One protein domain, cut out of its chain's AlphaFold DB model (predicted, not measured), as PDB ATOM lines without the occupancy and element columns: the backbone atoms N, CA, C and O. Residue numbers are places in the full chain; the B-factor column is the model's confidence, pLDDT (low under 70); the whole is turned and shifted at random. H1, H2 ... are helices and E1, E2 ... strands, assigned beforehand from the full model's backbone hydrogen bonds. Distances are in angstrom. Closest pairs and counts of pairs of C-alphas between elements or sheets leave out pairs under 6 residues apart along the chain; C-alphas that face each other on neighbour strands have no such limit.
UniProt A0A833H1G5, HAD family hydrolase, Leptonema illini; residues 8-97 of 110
ATOM      1  N   LEU A   8     -13.096  42.781  39.150       96.25
ATOM      2  CA  LEU A   8     -14.552  42.849  39.102       96.25
ATOM      3  C   LEU A   8     -15.082  43.242  40.482       96.25
ATOM      4  O   LEU A   8     -14.958  42.490  41.448       96.25
ATOM      5  N   ILE A   9     -15.676  44.432  40.555       95.31
ATOM      6  CA  ILE A   9     -16.364  44.920  41.750       95.31
ATOM      7  C   ILE A   9     -17.841  44.566  41.610       95.31
ATOM      8  O   ILE A   9     -18.466  44.917  40.608       95.31
ATOM      9  N   LEU A  10     -18.375  43.853  42.594       95.62
ATOM     10  CA  LEU A  10     -19.765  43.428  42.634       95.62
ATOM     11  C   LEU A  10     -20.513  44.211  43.707       95.62
ATOM     12  O   LEU A  10     -20.084  44.265  44.863       95.62
ATOM     13  N   ASP A  11     -21.645  44.772  43.305       93.88
ATOM     14  CA  ASP A  11     -22.650  45.263  44.237       93.88
ATOM     15  C   ASP A  11     -23.319  44.098  44.988       93.88
ATOM     16  O   ASP A  11     -23.243  42.951  44.545       93.88
ATOM     17  N   LEU A  12     -23.924  44.370  46.146       93.38
ATOM     18  CA  LEU A  12     -24.448  43.350  47.055       93.38
ATOM     19  C   LEU A  12     -25.981  43.292  47.045       93.38
ATOM     20  O   LEU A  12     -26.554  42.311  46.559       93.38
ATOM     21  N   ASP A  13     -26.623  44.312  47.612       92.19
ATOM     22  CA  ASP A  13     -28.068  44.368  47.824       92.19
ATOM     23  C   ASP A  13     -28.796  44.560  46.495       92.19
ATOM     24  O   ASP A  13     -28.371  45.336  45.652       92.19
ATOM     25  N   GLU A  14     -29.857  43.785  46.269       94.56
ATOM     26  CA  GLU A  14     -30.642  43.743  45.023       94.56
ATOM     27  C   GLU A  14     -29.839  43.315  43.772       94.56
ATOM     28  O   GLU A  14     -30.420  43.057  42.716       94.56
ATOM     29  N   THR A  15     -28.522  43.118  43.894       95.25
ATOM     30  CA  THR A  15     -27.648  42.581  42.847       95.25
ATOM     31  C   THR A  15     -27.365  41.091  43.048       95.25
ATOM     32  O   THR A  15     -27.697  40.292  42.167       95.25
ATOM     33  N   LEU A  16     -26.772  40.696  44.182       96.56
ATOM     34  CA  LEU A  16     -26.405  39.302  44.496       96.56
ATOM     35  C   LEU A  16     -27.340  38.657  45.518       96.56
ATOM     36  O   LEU A  16     -27.493  37.434  45.538       96.56
ATOM     37  N   LEU A  17     -27.936  39.465  46.389       95.25
ATOM     38  CA  LEU A  17     -28.826  39.012  47.447       95.25
ATOM     39  C   LEU A  17     -29.945  40.018  47.683       95.25
ATOM     40  O   LEU A  17     -29.878  41.161  47.249       95.25
ATOM     41  N   PHE A  18     -30.971  39.580  48.396       95.31
ATOM     42  CA  PHE A  18     -32.070  40.430  48.824       95.31
ATOM     43  C   PHE A  18     -32.377  40.154  50.289       95.31
ATOM     44  O   PHE A  18     -32.582  38.997  50.664       95.31
ATOM     45  N   SER A  19     -32.422  41.210  51.097       94.69
ATOM     46  CA  SER A  19     -32.723  41.145  52.528       94.69
ATOM     47  C   SER A  19     -34.011  41.906  52.824       94.69
ATOM     48  O   SER A  19     -34.187  43.024  52.357       94.69
ATOM     49  N   THR A  20     -34.903  41.313  53.616       94.19
ATOM     50  CA  THR A  20     -36.165  41.937  54.047       94.19
ATOM     51  C   THR A  20     -36.449  41.627  55.516       94.19
ATOM     52  O   THR A  20     -36.025  40.589  56.020       94.19
ATOM     53  N   GLU A  21     -37.138  42.519  56.227       95.62
ATOM     54  CA  GLU A  21     -37.636  42.250  57.590       95.62
ATOM     55  C   GLU A  21     -38.921  41.413  57.581       95.62
ATOM     56  O   GLU A  21     -39.246  40.750  58.566       95.62
ATOM     57  N   GLU A  22     -39.644  41.418  56.461       93.38
ATOM     58  CA  GLU A  22     -40.871  40.648  56.294       93.38
ATOM     59  C   GLU A  22     -40.535  39.184  56.006       93.38
ATOM     60  O   GLU A  22     -39.780  38.877  55.082       93.38
ATOM     61  N   ASP A  23     -41.110  38.266  56.790       90.00
ATOM     62  CA  ASP A  23     -40.966  36.832  56.542       90.00
ATOM     63  C   ASP A  23     -41.555  36.501  55.158       90.00
ATOM     64  O   ASP A  23     -42.757  36.700  54.946       90.00
ATOM     65  N   PRO A  24     -40.749  35.994  54.203       85.81
ATOM     66  CA  PRO A  24     -41.240  35.694  52.864       85.81
ATOM     67  C   PRO A  24     -42.242  34.532  52.840       85.81
ATOM     68  O   PRO A  24     -42.831  34.268  51.792       85.81
ATOM     69  N   GLY A  25     -42.419  33.800  53.946       85.94
ATOM     70  CA  GLY A  25     -43.389  32.712  54.093       85.94
ATOM     71  C   GLY A  25     -43.050  31.443  53.304       85.94
ATOM     72  O   GLY A  25     -43.632  30.386  53.549       85.94
ATOM     73  N   CYS A  26     -42.105  31.512  52.362       82.38
ATOM     74  CA  CYS A  26     -41.611  30.385  51.586       82.38
ATOM     75  C   CYS A  26     -40.189  30.625  51.043       82.38
ATOM     76  O   CYS A  26     -39.700  31.753  50.951       82.38
ATOM     77  N   GLY A  27     -39.533  29.531  50.639       83.56
ATOM     78  CA  GLY A  27     -38.189  29.547  50.058       83.56
ATOM     79  C   GLY A  27     -37.058  29.468  51.088       83.56
ATOM     80  O   GLY A  27     -37.262  29.581  52.294       83.56
ATOM     81  N   THR A  28     -35.842  29.223  50.601       87.75
ATOM     82  CA  THR A  28     -34.648  29.149  51.448       87.75
ATOM     83  C   THR A  28     -34.166  30.550  51.802       87.75
ATOM     84  O   THR A  28     -33.861  31.352  50.921       87.75
ATOM     85  N   VAL A  29     -34.055  30.812  53.101       92.81
ATOM     86  CA  VAL A  29     -33.539  32.059  53.670       92.81
ATOM     87  C   VAL A  29     -32.462  31.742  54.698       92.81
ATOM     88  O   VAL A  29     -32.521  30.711  55.371       92.81
ATOM     89  N   PHE A  30     -31.505  32.647  54.864       93.19
ATOM     90  CA  PHE A  30     -30.664  32.689  56.057       93.19
ATOM     91  C   PHE A  30     -30.914  33.994  56.810       93.19
ATOM     92  O   PHE A  30     -31.391  34.978  56.247       93.19
ATOM     93  N   ARG A  31     -30.639  33.985  58.115       92.50
ATOM     94  CA  ARG A  31     -30.880  35.136  58.985       92.50
ATOM     95  C   ARG A  31     -29.616  35.973  59.114       92.50
ATOM     96  O   ARG A  31     -28.574  35.452  59.507       92.50
ATOM     97  N   ALA A  32     -29.743  37.267  58.849       89.81
ATOM     98  CA  ALA A  32     -28.716  38.272  59.090       89.81
ATOM     99  C   ALA A  32     -29.294  39.336  60.033       89.81
ATOM    100  O   ALA A  32     -29.927  40.300  59.612       89.81
ATOM    101  N   GLY A  33     -29.141  39.123  61.343       91.56
ATOM    102  CA  GLY A  33     -29.792  39.969  62.347       91.56
ATOM    103  C   GLY A  33     -31.329  39.919  62.230       91.56
ATOM    104  O   GLY A  33     -31.895  38.817  62.287       91.56
ATOM    105  N   PRO A  34     -32.018  41.072  62.095       93.81
ATOM    106  CA  PRO A  34     -33.473  41.105  61.943       93.81
ATOM    107  C   PRO A  34     -33.940  40.664  60.549       93.81
ATOM    108  O   PRO A  34     -35.119  40.373  60.380       93.81
ATOM    109  N   TYR A  35     -33.037  40.571  59.571       95.56
ATOM    110  CA  TYR A  35     -33.400  40.353  58.177       95.56
ATOM    111  C   TYR A  35     -33.437  38.871  57.789       95.56
ATOM    112  O   TYR A  35     -32.606  38.057  58.218       95.56
ATOM    113  N   PHE A  36     -34.387  38.544  56.917       96.12
ATOM    114  CA  PHE A  36     -34.435  37.339  56.105       96.12
ATOM    115  C   PHE A  36     -33.727  37.615  54.779       96.12
ATOM    116  O   PHE A  36     -34.195  38.422  53.974       96.12
ATOM    117  N   THR A  37     -32.605  36.939  54.544       95.69
ATOM    118  CA  THR A  37     -31.785  37.136  53.346       95.69
ATOM    119  C   THR A  37     -31.903  35.946  52.403       95.69
ATOM    120  O   THR A  37     -31.758  34.787  52.804       95.69
ATOM    121  N   ARG A  38     -32.146  36.241  51.124       95.56
ATOM    122  CA  ARG A  38     -32.143  35.286  50.010       95.56
ATOM    123  C   ARG A  38     -30.965  35.571  49.093       95.56
ATOM    124  O   ARG A  38     -30.634  36.728  48.853       95.56
ATOM    125  N   LEU A  39     -30.357  34.517  48.564       96.06
ATOM    126  CA  LEU A  39     -29.329  34.617  47.529       96.06
ATOM    127  C   LEU A  39     -29.992  34.579  46.157       96.06
ATOM    128  O   LEU A  39     -30.909  33.780  45.947       96.06
ATOM    129  N   ARG A  40     -29.517  35.408  45.226       97.31
ATOM    130  CA  ARG A  40     -30.022  35.415  43.853       97.31
ATOM    131  C   ARG A  40     -29.779  34.052  43.193       97.31
ATOM    132  O   ARG A  40     -28.716  33.461  43.418       97.31
ATOM    133  N   PRO A  41     -30.725  33.521  42.394       97.38
ATOM    134  CA  PRO A  41     -30.513  32.285  41.656       97.38
ATOM    135  C   PRO A  41     -29.186  32.300  40.888       97.38
ATOM    136  O   PRO A  41     -28.765  33.331  40.363       97.38
ATOM    137  N   TYR A  42     -28.525  31.140  40.836       97.81
ATOM    138  CA  TYR A  42     -27.227  30.929  40.177       97.81
ATOM    139  C   TYR A  42     -26.019  31.643  40.807       97.81
ATOM    140  O   TYR A  42     -24.936  31.598  40.229       97.81
ATOM    141  N   LEU A  43     -26.146  32.252  41.995       97.56
ATOM    142  CA  LEU A  43     -25.048  33.001  42.623       97.56
ATOM    143  C   LEU A  43     -23.754  32.188  42.782       97.56
ATOM    144  O   LEU A  43     -22.684  32.675  42.426       97.56
ATOM    145  N   SER A  44     -23.830  30.955  43.290       97.38
ATOM    146  CA  SER A  44     -22.636  30.122  43.500       97.38
ATOM    147  C   SER A  44     -21.912  29.817  42.187       97.38
ATOM    148  O   SER A  44     -20.696  29.977  42.100       97.38
ATOM    149  N   ASP A  45     -22.658  29.430  41.150       98.00
ATOM    150  CA  ASP A  45     -22.100  29.135  39.827       98.00
ATOM    151  C   ASP A  45     -21.527  30.391  39.174       98.00
ATOM    152  O   ASP A  45     -20.449  30.348  38.580       98.00
ATOM    153  N   PHE A  46     -22.206  31.527  39.338       98.25
ATOM    154  CA  PHE A  46     -21.729  32.827  38.889       98.25
ATOM    155  C   PHE A  46     -20.381  33.174  39.534       98.25
ATOM    156  O   PHE A  46     -19.419  33.408  38.805       98.25
ATOM    157  N   LEU A  47     -20.276  33.137  40.869       98.38
ATOM    158  CA  LEU A  47     -19.043  33.463  41.599       98.38
ATOM    159  C   LEU A  47     -17.887  32.523  41.232       98.38
ATOM    160  O   LEU A  47     -16.772  32.987  40.987       98.38
ATOM    161  N   ASN A  48     -18.151  31.218  41.131       97.69
ATOM    162  CA  ASN A  48     -17.163  30.233  40.677       97.69
ATOM    163  C   ASN A  48     -16.679  30.529  39.249       97.69
ATOM    164  O   ASN A  48     -15.487  30.446  38.960       97.69
ATOM    165  N   THR A  49     -17.595  30.910  38.360       95.88
ATOM    166  CA  THR A  49     -17.277  31.235  36.966       95.88
ATOM    167  C   THR A  49     -16.422  32.496  36.861       95.88
ATOM    168  O   THR A  49     -15.402  32.492  36.170       95.88
ATOM    169  N   VAL A  50     -16.804  33.585  37.538       97.56
ATOM    170  CA  VAL A  50     -16.094  34.867  37.396       97.56
ATOM    171  C   VAL A  50     -14.775  34.902  38.166       97.56
ATOM    172  O   VAL A  50     -13.819  35.492  37.671       97.56
ATOM    173  N   SER A  51     -14.662  34.218  39.310       96.94
ATOM    174  CA  SER A  51     -13.405  34.141  40.083       96.94
ATOM    175  C   SER A  51     -12.266  33.443  39.335       96.94
ATOM    176  O   SER A  51     -11.097  33.690  39.619       96.94
ATOM    177  N   ALA A  52     -12.575  32.614  38.334       94.38
ATOM    178  CA  ALA A  52     -11.562  32.015  37.467       94.38
ATOM    179  C   ALA A  52     -10.939  33.017  36.471       94.38
ATOM    180  O   ALA A  52      -9.913  32.715  35.862       94.38
ATOM    181  N   ALA A  53     -11.563  34.183  36.265       95.38
ATOM    182  CA  ALA A  53     -11.166  35.174  35.261       95.38
ATOM    183  C   ALA A  53     -10.883  36.573  35.833       95.38
ATOM    184  O   ALA A  53     -10.217  37.369  35.171       95.38
ATOM    185  N   TYR A  54     -11.382  36.872  37.029       97.56
ATOM    186  CA  TYR A  54     -11.313  38.181  37.664       97.56
ATOM    187  C   TYR A  54     -10.834  38.058  39.105       97.56
ATOM    188  O   TYR A  54     -11.220  37.130  39.816       97.56
ATOM    189  N   ASP A  55     -10.086  39.059  39.558       97.31
ATOM    190  CA  ASP A  55      -9.975  39.315  40.990       97.31
ATOM    191  C   ASP A  55     -11.299  39.937  41.452       97.31
ATOM    192  O   ASP A  55     -11.841  40.817  40.777       97.31
ATOM    193  N   LEU A  56     -11.855  39.462  42.567       97.25
ATOM    194  CA  LEU A  56     -13.185  39.870  43.025       97.25
ATOM    195  C   LEU A  56     -13.105  40.820  44.217       97.25
ATOM    196  O   LEU A  56     -12.355  40.590  45.165       97.25
ATOM    197  N   ALA A  57     -13.950  41.845  44.196       96.38
ATOM    198  CA  ALA A  57     -14.241  42.690  45.346       96.38
ATOM    199  C   ALA A  57     -15.754  42.888  45.481       96.38
ATOM    200  O   ALA A  57     -16.475  42.909  44.486       96.38
ATOM    201  N   ILE A  58     -16.224  43.055  46.715       94.44
ATOM    202  CA  ILE A  58     -17.607  43.435  47.011       94.44
ATOM    203  C   ILE A  58     -17.623  44.901  47.431       94.44
ATOM    204  O   ILE A  58     -16.807  45.312  48.258       94.44
ATOM    205  N   TRP A  59     -18.556  45.673  46.886       91.31
ATOM    206  CA  TRP A  59     -18.800  47.054  47.284       91.31
ATOM    207  C   TRP A  59     -20.304  47.313  47.307       91.31
ATOM    208  O   TRP A  59     -20.925  47.336  46.255       91.31
ATOM    209  N   SER A  60     -20.875  47.559  48.487       83.75
ATOM    210  CA  SER A  60     -22.261  48.033  48.614       83.75
ATOM    211  C   SER A  60     -22.254  49.561  48.692       83.75
ATOM    212  O   SER A  60     -21.580  50.147  49.545       83.75
ATOM    213  N   SER A  61     -22.946  50.214  47.760       75.00
ATOM    214  CA  SER A  61     -23.151  51.665  47.738       75.00
ATOM    215  C   SER A  61     -24.646  51.939  47.714       75.00
ATOM    216  O   SER A  61     -25.363  51.407  46.878       75.00
ATOM    217  N   SER A  62     -25.123  52.837  48.573       69.00
ATOM    218  CA  SER A  62     -26.517  53.301  48.546       69.00
ATOM    219  C   SER A  62     -26.814  54.274  47.396       69.00
ATOM    220  O   SER A  62     -27.912  54.824  47.308       69.00
ATOM    221  N   SER A  63     -25.838  54.534  46.520       68.62
ATOM    222  CA  SER A  63     -25.951  55.488  45.420       68.62
ATOM    223  C   SER A  63     -25.533  54.861  44.096       68.62
ATOM    224  O   SER A  63     -24.611  54.049  44.042       68.62
ATOM    225  N   ARG A  64     -26.211  55.252  43.010       64.38
ATOM    226  CA  ARG A  64     -25.858  54.795  41.662       64.38
ATOM    227  C   ARG A  64     -24.487  55.339  41.278       64.38
ATOM    228  O   ARG A  64     -24.319  56.551  41.138       64.38
ATOM    229  N   ASP A  65     -23.546  54.439  41.022       65.50
ATOM    230  CA  ASP A  65     -22.260  54.804  40.443       65.50
ATOM    231  C   ASP A  65     -22.453  55.223  38.980       65.50
ATOM    232  O   ASP A  65     -22.849  54.428  38.125       65.50
ATOM    233  N   TYR A  66     -22.144  56.482  38.668       60.78
ATOM    234  CA  TYR A  66     -22.191  57.049  37.309       60.78
ATOM    235  C   TYR A  66     -20.931  56.705  36.478       60.78
ATOM    236  O   TYR A  66     -20.444  57.517  35.692       60.78
ATOM    237  N   GLY A  67     -20.360  55.512  36.684       73.50
ATOM    238  CA  GLY A  67     -19.039  55.115  36.184       73.50
ATOM    239  C   GLY A  67     -19.031  53.999  35.130       73.50
ATOM    240  O   GLY A  67     -19.983  53.783  34.384       73.50
ATOM    241  N   ASN A  68     -17.909  53.273  35.068       85.88
ATOM    242  CA  ASN A  68     -17.667  52.130  34.178       85.88
ATOM    243  C   ASN A  68     -18.430  50.867  34.640       85.88
ATOM    244  O   ASN A  68     -17.814  49.841  34.921       85.88
ATOM    245  N   ALA A  69     -19.756  50.958  34.744       91.50
ATOM    246  CA  ALA A  69     -20.613  49.941  35.350       91.50
ATOM    247  C   ALA A  69     -21.423  49.140  34.318       91.50
ATOM    248  O   ALA A  69     -21.725  49.611  33.217       91.50
ATOM    249  N   ILE A  70     -21.791  47.916  34.699       93.44
ATOM    250  CA  ILE A  70     -22.793  47.097  34.011       93.44
ATOM    251  C   ILE A  70     -24.042  47.126  34.887       93.44
ATOM    252  O   ILE A  70     -24.007  46.649  36.016       93.44
ATOM    253  N   TYR A  71     -25.136  47.687  34.376       93.19
ATOM    254  CA  TYR A  71     -26.388  47.756  35.125       93.19
ATOM    255  C   TYR A  71     -27.200  46.473  34.925       93.19
ATOM    256  O   TYR A  71     -27.699  46.189  33.824       93.19
ATOM    257  N   VAL A  72     -27.321  45.704  36.003       94.31
ATOM    258  CA  VAL A  72     -28.195  44.532  36.100       94.31
ATOM    259  C   VAL A  72     -29.584  44.939  36.585       94.31
ATOM    260  O   VAL A  72     -29.784  46.055  37.057       94.31
ATOM    261  N   THR A  73     -30.555  44.051  36.421       95.25
ATOM    262  CA  THR A  73     -31.897  44.243  36.972       95.25
ATOM    263  C   THR A  73     -31.851  43.984  38.474       95.25
ATOM    264  O   THR A  73     -31.289  42.966  38.893       95.25
ATOM    265  N   GLU A  74     -32.445  44.883  39.258       95.25
ATOM    266  CA  GLU A  74     -32.660  44.701  40.697       95.25
ATOM    267  C   GLU A  74     -33.452  43.409  40.943       95.25
ATOM    268  O   GLU A  74     -34.367  43.061  40.191       95.25
ATOM    269  N   TRP A  75     -33.081  42.670  41.982       96.44
ATOM    270  CA  TRP A  75     -33.686  41.393  42.322       96.44
ATOM    271  C   TRP A  75     -34.240  41.411  43.739       96.44
ATOM    272  O   TRP A  75     -33.502  41.534  44.709       96.44
ATOM    273  N   THR A  76     -35.551  41.214  43.849       94.69
ATOM    274  CA  THR A  76     -36.292  41.252  45.120       94.69
ATOM    275  C   THR A  76     -36.806  39.873  45.549       94.69
ATOM    276  O   THR A  76     -37.746  39.749  46.338       94.69
ATOM    277  N   GLY A  77     -36.184  38.797  45.049       93.00
ATOM    278  CA  GLY A  77     -36.510  37.423  45.445       93.00
ATOM    279  C   GLY A  77     -37.274  36.579  44.425       93.00
ATOM    280  O   GLY A  77     -37.775  35.521  44.802       93.00
ATOM    281  N   ALA A  78     -37.384  37.019  43.167       93.25
ATOM    282  CA  ALA A  78     -38.020  36.234  42.107       93.25
ATOM    283  C   ALA A  78     -37.276  34.891  41.893       93.25
ATOM    284  O   ALA A  78     -36.070  34.909  41.624       93.25
ATOM    285  N   PRO A  79     -37.940  33.727  42.033       91.44
ATOM    286  CA  PRO A  79     -37.271  32.422  42.016       91.44
ATOM    287  C   PRO A  79     -36.821  31.971  40.618       91.44
ATOM    288  O   PRO A  79     -35.965  31.099  40.505       91.44
ATOM    289  N   ASP A  80     -37.390  32.552  39.567       94.75
ATOM    290  CA  ASP A  80     -37.121  32.280  38.154       94.75
ATOM    291  C   ASP A  80     -36.157  33.299  37.512       94.75
ATOM    292  O   ASP A  80     -35.973  33.310  36.293       94.75
ATOM    293  N   ASP A  81     -35.513  34.148  38.322       96.94
ATOM    294  CA  ASP A  81     -34.489  35.087  37.857       96.94
ATOM    295  C   ASP A  81     -33.322  34.344  37.190       96.94
ATOM    296  O   ASP A  81     -32.781  33.380  37.726       96.94
ATOM    297  N   THR A  82     -32.921  34.808  36.004       97.38
ATOM    298  CA  THR A  82     -31.812  34.234  35.219       97.38
ATOM    299  C   THR A  82     -30.722  35.264  34.921       97.38
ATOM    300  O   THR A  82     -29.913  35.074  34.013       97.38
ATOM    301  N   GLU A  83     -30.678  36.374  35.657       97.62
ATOM    302  CA  GLU A  83     -29.805  37.502  35.327       97.62
ATOM    303  C   GLU A  83     -28.324  37.131  35.504       97.62
ATOM    304  O   GLU A  83     -27.521  37.343  34.594       97.62
ATOM    305  N   LEU A  84     -27.965  36.496  36.630       97.69
ATOM    306  CA  LEU A  84     -26.587  36.052  36.890       97.69
ATOM    307  C   LEU A  84     -26.138  34.945  35.928       97.69
ATOM    308  O   LEU A  84     -24.974  34.917  35.521       97.69
ATOM    309  N   LEU A  85     -27.075  34.087  35.506       97.06
ATOM    310  CA  LEU A  85     -26.829  33.050  34.505       97.06
ATOM    311  C   LEU A  85     -26.391  33.652  33.159       97.06
ATOM    312  O   LEU A  85     -25.543  33.080  32.479       97.06
ATOM    313  N   ARG A  86     -26.933  34.816  32.780       96.88
ATOM    314  CA  ARG A  86     -26.567  35.533  31.543       96.88
ATOM    315  C   ARG A  86     -25.330  36.413  31.722       96.88
ATOM    316  O   ARG A  86     -24.518  36.529  30.806       96.88
ATOM    317  N   LEU A  87     -25.177  37.026  32.896       97.25
ATOM    318  CA  LEU A  87     -24.095  37.972  33.171       97.25
ATOM    319  C   LEU A  87     -22.717  37.305  33.177       97.25
ATOM    320  O   LEU A  87     -21.764  37.879  32.653       97.25
ATOM    321  N   GLY A  88     -22.604  36.096  33.737       96.50
ATOM    322  CA  GLY A  88     -21.339  35.352  33.792       96.50
ATOM    323  C   GLY A  88     -20.676  35.187  32.414       96.50
ATOM    324  O   GLY A  88     -19.549  35.657  32.231       96.50
ATOM    325  N   PRO A  89     -21.360  34.589  31.417       95.62
ATOM    326  CA  PRO A  89     -20.848  34.471  30.050       95.62
ATOM    327  C   PRO A  89     -20.460  35.809  29.412       95.62
ATOM    328  O   PRO A  89     -19.410  35.900  28.772       95.62
ATOM    329  N   TYR A  90     -21.261  36.860  29.616       96.62
ATOM    330  CA  TYR A  90     -20.942  38.190  29.100       96.62
ATOM    331  C   TYR A  90     -19.632  38.726  29.690       96.62
ATOM    332  O   TYR A  90     -18.758  39.160  28.939       96.62
ATOM    333  N   LEU A  91     -19.450  38.646  31.014       96.94
ATOM    334  CA  LEU A  91     -18.207  39.061  31.669       96.94
ATOM    335  C   LEU A  91     -17.011  38.288  31.101       96.94
ATOM    336  O   LEU A  91     -16.047  38.891  30.637       96.94
ATOM    337  N   LEU A  92     -17.103  36.960  31.005       95.88
ATOM    338  CA  LEU A  92     -16.038  36.155  30.403       95.88
ATOM    339  C   LEU A  92     -15.696  36.583  28.970       95.88
ATOM    340  O   LEU A  92     -14.520  36.585  28.610       95.88
ATOM    341  N   SER A  93     -16.692  36.984  28.173       95.62
ATOM    342  CA  SER A  93     -16.478  37.433  26.790       95.62
ATOM    343  C   SER A  93     -15.653  38.721  26.690       95.62
ATOM    344  O   SER A  93     -14.939  38.919  25.707       95.62
ATOM    345  N   ILE A  94     -15.701  39.582  27.713       95.38
ATOM    346  CA  ILE A  94     -15.003  40.873  27.715       95.38
ATOM    347  C   ILE A  94     -13.704  40.868  28.525       95.38
ATOM    348  O   ILE A  94     -12.974  41.859  28.465       95.38
ATOM    349  N   ARG A  95     -13.386  39.788  29.255       94.44
ATOM    350  CA  ARG A  95     -12.245  39.707  30.195       94.44
ATOM    351  C   ARG A  95     -10.899  40.100  29.586       94.44
ATOM    352  O   ARG A  95     -10.036  40.640  30.267       94.44
ATOM    353  N   ASP A  96     -10.729  39.825  28.295       93.94
ATOM    354  CA  ASP A  96      -9.473  40.030  27.585       93.94
ATOM    355  C   ASP A  96      -9.351  41.446  26.993       93.94
ATOM    356  O   ASP A  96      -8.316  41.774  26.407       93.94
ATOM    357  N   THR A  97     -10.369  42.295  27.182       93.88
ATOM    358  CA  THR A  97     -10.401  43.674  26.683       93.88
ATOM    359  C   THR A  97      -9.354  44.536  27.399       93.88
ATOM    360  O   THR A  97      -9.400  44.653  28.622       93.88
TER     361      THR A  97
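This is residues 8 to 97 of the 110 residues of the protein "HAD family hydrolase" of Leptonema illini (UniProt A0A833H1G5). A small antiparallel sheet, E2, E4 and E3, makes one end of an elongated shape, and toward the other end the helices H1 and H2 run side by side, with a short parallel pair of strands, E1 and E5. The long link from E5 to H2 includes residues 63 to 68, which stick out as a free loop. The printed part has 90 residues, with the elements E1, E2, E3, E4, H1, E5 and H2 along the chain; the class is mixed, helices and strands, with under half of the residues in named elements. The whole is compact, with a radius of gyration of the C-alphas of 13.9 A and spans of 44 by 26 by 19 A.

In the larger sheet, E2 is residues 17 to 20, E4 residues 35 to 39, 12.8 A long, and E3 residues 30 to 32. H1, residues 43 to 51, is 12.0 A long and begins at C-alpha 43 (-25.048, 33.001, 42.623). H2, residues 83 to 94, is 17.0 A long and ends at C-alpha 94 (-15.003, 40.873, 27.715). E1 is residues 8 to 10, from C-alpha 8 (-14.552, 42.849, 39.102), and E5 residues 55 to 58.

E4 is antiparallel to E2 at 157 degrees, with N 18 and O 38 2.9 A apart, and to E3 at 130 degrees, with N 37 and O 30 2.9 A apart. E3 and E4 form a hairpin. Neither helix is on this sheet. H1 and H2 touch, the closest C-alphas being those of Phe 46 and Gly 88, 5.7 A, at a shallow tilt of 8 degrees, the same way. E1 and E5 are parallel at 21 degrees, with N 10 and O 57 2.8 A apart. E1 and H1 are only just apart, their closest C-alphas 8.3 A from each other. Every O i to N i+4 pair is within hydrogen-bond range in H1, and 7 of 8 in H2.

The C-alphas of Gly 25 and Thr 97, the two farthest apart, are 44.3 A from each other. The printed part has no cut. The link from E5 to H2, 24 residues, is long. Mean pLDDT of the printed part is 92.4, and residues 62 to 66 are under 70.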